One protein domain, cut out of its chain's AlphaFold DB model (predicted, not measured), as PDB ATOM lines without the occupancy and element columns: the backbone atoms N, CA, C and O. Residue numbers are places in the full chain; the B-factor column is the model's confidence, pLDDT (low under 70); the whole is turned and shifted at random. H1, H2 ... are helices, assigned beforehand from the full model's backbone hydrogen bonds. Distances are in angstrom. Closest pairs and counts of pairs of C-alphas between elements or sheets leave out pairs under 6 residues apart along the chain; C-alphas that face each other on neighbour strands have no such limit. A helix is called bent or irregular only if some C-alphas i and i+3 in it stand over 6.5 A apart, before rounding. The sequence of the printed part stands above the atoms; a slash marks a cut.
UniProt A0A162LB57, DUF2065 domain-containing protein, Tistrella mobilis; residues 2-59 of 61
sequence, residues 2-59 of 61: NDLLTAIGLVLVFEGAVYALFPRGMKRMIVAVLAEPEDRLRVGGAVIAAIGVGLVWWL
ATOM      1  N   ASN A   2     171.163 125.389 160.046       86.81
ATOM      2  CA  ASN A   2     169.731 125.722 160.128       86.81
ATOM      3  C   ASN A   2     169.394 127.007 159.361       86.81
ATOM      4  O   ASN A   2     168.316 127.567 159.488       86.81
ATOM      5  N   ASP A   3     170.339 127.475 158.560       88.94
ATOM      6  CA  ASP A   3     170.395 128.811 157.996       88.94
ATOM      7  C   ASP A   3     169.229 129.096 157.049       88.94
ATOM      8  O   ASP A   3     168.700 130.203 157.044       88.94
ATOM      9  N   LEU A   4     168.784 128.081 156.303       89.56
ATOM     10  CA  LEU A   4     167.590 128.167 155.468       89.56
ATOM     11  C   LEU A   4     166.324 128.342 156.317       89.56
ATOM     12  O   LEU A   4     165.511 129.214 156.032       89.56
ATOM     13  N   LEU A   5     166.174 127.551 157.383       95.38
ATOM     14  CA  LEU A   5     165.039 127.668 158.301       95.38
ATOM     15  C   LEU A   5     165.059 129.009 159.043       95.38
ATOM     16  O   LEU A   5     164.014 129.632 159.201       95.38
ATOM     17  N   THR A   6     166.238 129.494 159.434       94.81
ATOM     18  CA  THR A   6     166.407 130.831 160.013       94.81
ATOM     19  C   THR A   6     166.019 131.921 159.014       94.81
ATOM     20  O   THR A   6     165.283 132.829 159.380       94.81
ATOM     21  N   ALA A   7     166.447 131.825 157.752       93.62
ATOM     22  CA  ALA A   7     166.083 132.788 156.714       93.62
ATOM     23  C   ALA A   7     164.566 132.814 156.463       93.62
ATOM     24  O   ALA A   7     163.972 133.890 156.429       93.62
ATOM     25  N   ILE A   8     163.927 131.642 156.372       95.75
ATOM     26  CA  ILE A   8     162.466 131.529 156.244       95.75
ATOM     27  C   ILE A   8     161.771 132.154 157.461       95.75
ATOM     28  O   ILE A   8     160.850 132.951 157.300       95.75
ATOM     29  N   GLY A   9     162.234 131.843 158.675       97.44
ATOM     30  CA  GLY A   9     161.689 132.417 159.904       97.44
ATOM     31  C   GLY A   9     161.780 133.942 159.930       97.44
ATOM     32  O   GLY A   9     160.804 134.608 160.265       97.44
ATOM     33  N   LEU A  10     162.916 134.508 159.514       96.44
ATOM     34  CA  LEU A  10     163.094 135.958 159.427       96.44
ATOM     35  C   LEU A  10     162.144 136.592 158.406       96.44
ATOM     36  O   LEU A  10     161.507 137.588 158.735       96.44
ATOM     37  N   VAL A  11     161.990 136.006 157.212       96.19
ATOM     38  CA  VAL A  11     161.035 136.502 156.201       96.19
ATOM     39  C   VAL A  11     159.616 136.548 156.768       96.19
ATOM     40  O   VAL A  11     158.945 137.568 156.639       96.19
ATOM     41  N   LEU A  12     159.179 135.491 157.461       97.69
ATOM     42  CA  LEU A  12     157.855 135.447 158.089       97.69
ATOM     43  C   LEU A  12     157.680 136.505 159.186       97.69
ATOM     44  O   LEU A  12     156.628 137.141 159.257       97.69
ATOM     45  N   VAL A  13     158.699 136.706 160.027       98.12
ATOM     46  CA  VAL A  13     158.679 137.740 161.071       98.12
ATOM     47  C   VAL A  13     158.559 139.126 160.450       98.12
ATOM     48  O   VAL A  13     157.719 139.906 160.895       98.12
ATOM     49  N   PHE A  14     159.355 139.433 159.424       96.81
ATOM     50  CA  PHE A  14     159.313 140.741 158.775       96.81
ATOM     51  C   PHE A  14     157.977 140.977 158.071       96.81
ATOM     52  O   PHE A  14     157.333 141.981 158.363       96.81
ATOM     53  N   GLU A  15     157.516 140.045 157.234       95.44
ATOM     54  CA  GLU A  15     156.211 140.148 156.569       95.44
ATOM     55  C   GLU A  15     155.087 140.359 157.596       95.44
ATOM     56  O   GLU A  15     154.358 141.352 157.539       95.44
ATOM     57  N   GLY A  16     154.994 139.488 158.606       96.56
ATOM     58  CA  GLY A  16     153.976 139.583 159.652       96.56
ATOM     59  C   GLY A  16     154.039 140.892 160.443       96.56
ATOM     60  O   GLY A  16     153.002 141.505 160.701       96.56
ATOM     61  N   ALA A  17     155.244 141.361 160.782       97.31
ATOM     62  CA  ALA A  17     155.438 142.622 161.489       97.31
ATOM     63  C   ALA A  17     154.966 143.818 160.655       97.31
ATOM     64  O   ALA A  17     154.287 144.692 161.195       97.31
ATOM     65  N   VAL A  18     155.261 143.857 159.351       96.62
ATOM     66  CA  VAL A  18     154.806 144.962 158.495       96.62
ATOM     67  C   VAL A  18     153.278 144.969 158.379       96.62
ATOM     68  O   VAL A  18     152.665 146.033 158.502       96.62
ATOM     69  N   TYR A  19     152.635 143.804 158.234       94.94
ATOM     70  CA  TYR A  19     151.168 143.716 158.234       94.94
ATOM     71  C   TYR A  19     150.541 144.136 159.571       94.94
ATOM     72  O   TYR A  19     149.528 144.836 159.567       94.94
ATOM     73  N   ALA A  20     151.128 143.733 160.702       97.38
ATOM     74  CA  ALA A  20     150.594 144.020 162.031       97.38
ATOM     75  C   ALA A  20     150.788 145.489 162.446       97.38
ATOM     76  O   ALA A  20     149.861 146.112 162.963       97.38
ATOM     77  N   LEU A  21     151.977 146.051 162.206       97.75
ATOM     78  CA  LEU A  21     152.329 147.416 162.614       97.75
ATOM     79  C   LEU A  21     151.808 148.471 161.631       97.75
ATOM     80  O   LEU A  21     151.382 149.548 162.047       97.75
ATOM     81  N   PHE A  22     151.807 148.172 160.327       97.06
ATOM     82  CA  PHE A  22     151.498 149.145 159.272       97.06
ATOM     83  C   PHE A  22     150.443 148.644 158.264       97.06
ATOM     84  O   PHE A  22     150.645 148.742 157.048       97.06
ATOM     85  N   PRO A  23     149.249 148.202 158.710       94.56
ATOM     86  CA  PRO A  23     148.247 147.589 157.831       94.56
ATOM     87  C   PRO A  23     147.747 148.533 156.727       94.56
ATOM     88  O   PRO A  23     147.457 148.107 155.608       94.56
ATOM     89  N   ARG A  24     147.651 149.840 157.012       96.44
ATOM     90  CA  ARG A  24     147.263 150.851 156.010       96.44
ATOM     91  C   ARG A  24     148.351 151.061 154.954       96.44
ATOM     92  O   ARG A  24     148.018 151.245 153.787       96.44
ATOM     93  N   GLY A  25     149.622 151.031 155.360       95.56
ATOM     94  CA  GLY A  25     150.763 151.140 154.448       95.56
ATOM     95  C   GLY A  25     150.793 149.972 153.469       95.56
ATOM     96  O   GLY A  25     150.815 150.195 152.261       95.56
ATOM     97  N   MET A  26     150.648 148.746 153.982       96.44
ATOM     98  CA  MET A  26     150.612 147.535 153.156       96.44
ATOM     99  C   MET A  26     149.472 147.540 152.142       96.44
ATOM    100  O   MET A  26     149.697 147.280 150.964       96.44
ATOM    101  N   LYS A  27     148.257 147.919 152.555       96.25
ATOM    102  CA  LYS A  27     147.123 148.038 151.623       96.25
ATOM    103  C   LYS A  27     147.408 149.025 150.488       96.25
ATOM    104  O   LYS A  27     147.115 148.723 149.337       96.25
ATOM    105  N   ARG A  28     147.998 150.188 150.793       96.81
ATOM    106  CA  ARG A  28     148.376 151.179 149.768       96.81
ATOM    107  C   ARG A  28     149.464 150.650 148.836       96.81
ATOM    108  O   ARG A  28     149.369 150.872 147.634       96.81
ATOM    109  N   MET A  29     150.458 149.952 149.378       95.31
ATOM    110  CA  MET A  29     151.528 149.343 148.591       95.31
ATOM    111  C   MET A  29     150.978 148.302 147.613       95.31
ATOM    112  O   MET A  29     151.312 148.352 146.437       95.31
ATOM    113  N   ILE A  30     150.085 147.417 148.066       95.75
ATOM    114  CA  ILE A  30     149.453 146.407 147.205       95.75
ATOM    115  C   ILE A  30     148.685 147.074 146.060       95.75
ATOM    116  O   ILE A  30     148.836 146.674 144.912       95.75
ATOM    117  N   VAL A  31     147.904 148.121 146.342       97.19
ATOM    118  CA  VAL A  31     147.185 148.862 145.290       97.19
ATOM    119  C   VAL A  31     148.153 149.482 144.279       97.19
ATOM    120  O   VAL A  31     147.883 149.430 143.083       97.19
ATOM    121  N   ALA A  32     149.285 150.027 144.733       95.25
ATOM    122  CA  ALA A  32     150.308 150.559 143.836       95.25
ATOM    123  C   ALA A  32     150.946 149.457 142.971       95.25
ATOM    124  O   ALA A  32     151.103 149.646 141.771       95.25
ATOM    125  N   VAL A  33     151.244 148.293 143.556       95.50
ATOM    126  CA  VAL A  33     151.786 147.129 142.835       95.50
ATOM    127  C   VAL A  33     150.818 146.639 141.758       95.50
ATOM    128  O   VAL A  33     151.246 146.357 140.646       95.50
ATOM    129  N   LEU A  34     149.518 146.582 142.058       96.00
ATOM    130  CA  LEU A  34     148.488 146.167 141.098       96.00
ATOM    131  C   LEU A  34     148.294 147.161 139.943       96.00
ATOM    132  O   LEU A  34     147.763 146.782 138.904       96.00
ATOM    133  N   ALA A  35     148.683 148.423 140.126       95.69
ATOM    134  CA  ALA A  35     148.599 149.451 139.092       95.69
ATOM    135  C   ALA A  35     149.842 149.499 138.184       95.69
ATOM    136  O   ALA A  35     149.809 150.168 137.149       95.69
ATOM    137  N   GLU A  36     150.935 148.825 138.555       94.19
ATOM    138  CA  GLU A  36     152.185 148.850 137.797       94.19
ATOM    139  C   GLU A  36     152.162 147.816 136.651       94.19
ATOM    140  O   GLU A  36     151.716 146.684 136.851       94.19
ATOM    141  N   PRO A  37     152.682 148.148 135.453       95.69
ATOM    142  CA  PRO A  37     152.860 147.178 134.376       95.69
ATOM    143  C   PRO A  37     153.731 145.986 134.796       95.69
ATOM    144  O   PRO A  37     154.786 146.162 135.415       95.69
ATOM    145  N   GLU A  38     153.342 144.779 134.375       95.44
ATOM    146  CA  GLU A  38     154.027 143.533 134.747       95.44
ATOM    147  C   GLU A  38     155.525 143.551 134.420       95.44
ATOM    148  O   GLU A  38     156.336 143.117 135.236       95.44
ATOM    149  N   ASP A  39     155.920 144.107 133.271       96.06
ATOM    150  CA  ASP A  39     157.327 144.175 132.854       96.06
ATOM    151  C   ASP A  39     158.198 144.936 133.855       96.06
ATOM    152  O   ASP A  39     159.306 144.507 134.188       96.06
ATOM    153  N   ARG A  40     157.689 146.047 134.395       94.88
ATOM    154  CA  ARG A  40     158.419 146.834 135.395       94.88
ATOM    155  C   ARG A  40     158.488 146.105 136.726       94.88
ATOM    156  O   ARG A  40     159.539 146.119 137.365       94.88
ATOM    157  N   LEU A  41     157.413 145.418 137.106       95.94
ATOM    158  CA  LEU A  41     157.386 144.604 138.316       95.94
ATOM    159  C   LEU A  41     158.392 143.442 138.230       95.94
ATOM    160  O   LEU A  41     159.120 143.178 139.188       95.94
ATOM    161  N   ARG A  42     158.506 142.804 137.056       95.81
ATOM    162  CA  ARG A  42     159.484 141.739 136.784       95.81
ATOM    163  C   ARG A  42     160.917 142.244 136.865       95.81
ATOM    164  O   ARG A  42     161.736 141.612 137.526       95.81
ATOM    165  N   VAL A  43     161.221 143.373 136.223       97.38
ATOM    166  CA  VAL A  43     162.572 143.956 136.254       97.38
ATOM    167  C   VAL A  43     162.938 144.391 137.671       97.38
ATOM    168  O   VAL A  43     164.005 144.023 138.159       97.38
ATOM    169  N   GLY A  44     162.050 145.106 138.366       95.62
ATOM    170  CA  GLY A  44     162.281 145.531 139.748       95.62
ATOM    171  C   GLY A  44     162.510 144.345 140.689       95.62
ATOM    172  O   GLY A  44     163.485 144.331 141.441       95.62
ATOM    173  N   GLY A  45     161.670 143.310 140.589       95.44
ATOM    174  CA  GLY A  45     161.820 142.077 141.363       95.44
ATOM    175  C   GLY A  45     163.132 141.344 141.069       95.44
ATOM    176  O   GLY A  45     163.824 140.930 141.998       95.44
ATOM    177  N   ALA A  46     163.519 141.235 139.795       97.69
ATOM    178  CA  ALA A  46     164.774 140.602 139.395       97.69
ATOM    179  C   ALA A  46     166.003 141.357 139.927       97.69
ATOM    180  O   ALA A  46     166.942 140.726 140.415       97.69
ATOM    181  N   VAL A  47     165.989 142.693 139.887       98.00
ATOM    182  CA  VAL A  47     167.073 143.528 140.429       98.00
ATOM    183  C   VAL A  47     167.212 143.328 141.940       98.00
ATOM    184  O   VAL A  47     168.317 143.089 142.423       98.00
ATOM    185  N   ILE A  48     166.103 143.360 142.689       97.31
ATOM    186  CA  ILE A  48     166.126 143.137 144.144       97.31
ATOM    187  C   ILE A  48     166.625 141.724 144.473       97.31
ATOM    188  O   ILE A  48     167.463 141.563 145.361       97.31
ATOM    189  N   ALA A  49     166.167 140.706 143.739       96.81
ATOM    190  CA  ALA A  49     166.620 139.330 143.927       96.81
ATOM    191  C   ALA A  49     168.129 139.180 143.667       96.81
ATOM    192  O   ALA A  49     168.828 138.562 144.471       96.81
ATOM    193  N   ALA A  50     168.649 139.785 142.594       98.00
ATOM    194  CA  ALA A  50     170.076 139.762 142.274       98.00
ATOM    195  C   ALA A  50     170.925 140.426 143.371       98.00
ATOM    196  O   ALA A  50     171.945 139.869 143.777       98.00
ATOM    197  N   ILE A  51     170.480 141.571 143.899       97.94
ATOM    198  CA  ILE A  51     171.135 142.240 145.034       97.94
ATOM    199  C   ILE A  51     171.127 141.330 146.267       97.94
ATOM    200  O   ILE A  51     172.160 141.170 146.912       97.94
ATOM    201  N   GLY A  52     169.991 140.697 146.576       94.81
ATOM    202  CA  GLY A  52     169.872 139.764 147.697       94.81
ATOM    203  C   GLY A  52     170.854 138.596 147.595       94.81
ATOM    204  O   GLY A  52     171.562 138.303 148.557       94.81
ATOM    205  N   VAL A  53     170.965 137.975 146.417       95.38
ATOM    206  CA  VAL A  53     171.948 136.911 146.159       95.38
ATOM    207  C   VAL A  53     173.379 137.427 146.326       95.38
ATOM    208  O   VAL A  53     174.177 136.778 146.998       95.38
ATOM    209  N   GLY A  54     173.694 138.603 145.775       96.94
ATOM    210  CA  GLY A  54     175.013 139.225 145.914       96.94
ATOM    211  C   GLY A  54     175.394 139.500 147.372       96.94
ATOM    212  O   GLY A  54     176.513 139.203 147.778       96.94
ATOM    213  N   LEU A  55     174.452 139.989 148.182       95.62
ATOM    214  CA  LEU A  55     174.656 140.213 149.617       95.62
ATOM    215  C   LEU A  55     174.875 138.906 150.377       95.62
ATOM    216  O   LEU A  55     175.787 138.821 151.195       95.62
ATOM    217  N   VAL A  56     174.065 137.879 150.107       93.88
ATOM    218  CA  VAL A  56     174.237 136.561 150.734       93.88
ATOM    219  C   VAL A  56     175.602 135.976 150.381       93.88
ATOM    220  O   VAL A  56     176.258 135.426 151.262       93.88
ATOM    221  N   TRP A  57     176.042 136.122 149.129       94.56
ATOM    222  CA  TRP A  57     177.359 135.666 148.695       94.56
ATOM    223  C   TRP A  57     178.489 136.452 149.363       94.56
ATOM    224  O   TRP A  57     179.433 135.835 149.833       94.56
ATOM    225  N   TRP A  58     178.376 137.776 149.495       95.69
ATOM    226  CA  TRP A  58     179.397 138.588 150.166       95.69
ATOM    227  C   TRP A  58     179.488 138.315 151.675       95.69
ATOM    228  O   TRP A  58     180.575 138.289 152.235       95.69
ATOM    229  N   LEU A  59     178.360 138.090 152.352       92.25
ATOM    230  CA  LEU A  59     178.344 137.842 153.798       92.25
ATOM    231  C   LEU A  59     178.741 136.406 154.183       92.25
ATOM    232  O   LEU A  59     179.028 136.157 155.353       92.25
TER     233      LEU A  59
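This is residues 2 to 59 of the 61 residues of the protein "DUF2065 domain-containing protein" of Tistrella mobilis (UniProt A0A162LB57). Three helices make an open, flat U: H3, the longest, and H1 are its two arms, and H2 is the short base that joins them at one end. The space between the arms is empty, and their far ends, at Asn 2 and Leu 59, are on the same open side of the U. The printed part has 58 residues with three named helices, in the order H1, H2, H3, and no named strand; the class is all helix. The whole is loose, with a radius of gyration of the C-alphas of 14.1 A, and the C-alphas span 36 by 29 by 14 A.

The longest helix, H3, residues 38 to 59, touches no helix. H2, residues 23 to 35, is close to H3 but not clearly touching it, with 1 pair of C-alphas within 8 A. Their closest C-alphas, those of Val 33 and Leu 41, are 7.6 A apart. H2 and H3 run opposite ways at a steep tilt of 58 degrees, and their centres are 20.4 A apart. H1, residues 3 to 21, is close to H2 but not clearly touching it, with 2 pairs of C-alphas within 8 A. Their closest C-alphas, those of Tyr 19 and Met 26, are 6.4 A apart. The lines of H1 and H2 are about perpendicular, at 77 degrees, and their centres are 18.9 A apart. H1 and H3 are apart, with no C-alpha of the one within 8 A of the other. In H1, H2 and H3 every O i to N i+4 pair is within hydrogen-bond range.

H3 has 22 residues and measures 31.4 A from its first to its last C-alpha; it begins at Glu 38, C-alpha at (154.027, 143.533, 134.747), and ends at Leu 59, C-alpha at (178.344, 137.842, 153.798). H2, Pro 23 to Ala 35, has 13 residues and measures 18.8 A. H1 has 19 residues and measures 26.3 A; it begins at Asp 3, C-alpha at (170.395, 128.811, 157.996), and ends at Leu 21. No helix is bent or irregular.

The two C-alphas farthest apart, those of Asn 2 and Ala 35, are 38.1 A apart, while the first and last printed C-alphas, those of Asn 2 and Leu 59, are 16.2 A apart. Residues 2 to 14, of which 3 to 14 belong to H1, stand free, and so do residues 42 to 59, which belong to H3. The links from H1 to H2, 1 residue, and from H2 to H3, 2 residues, are tight. The printed part has no cut. The mean pLDDT of the printed part is 95.7, and no printed residue is under 70.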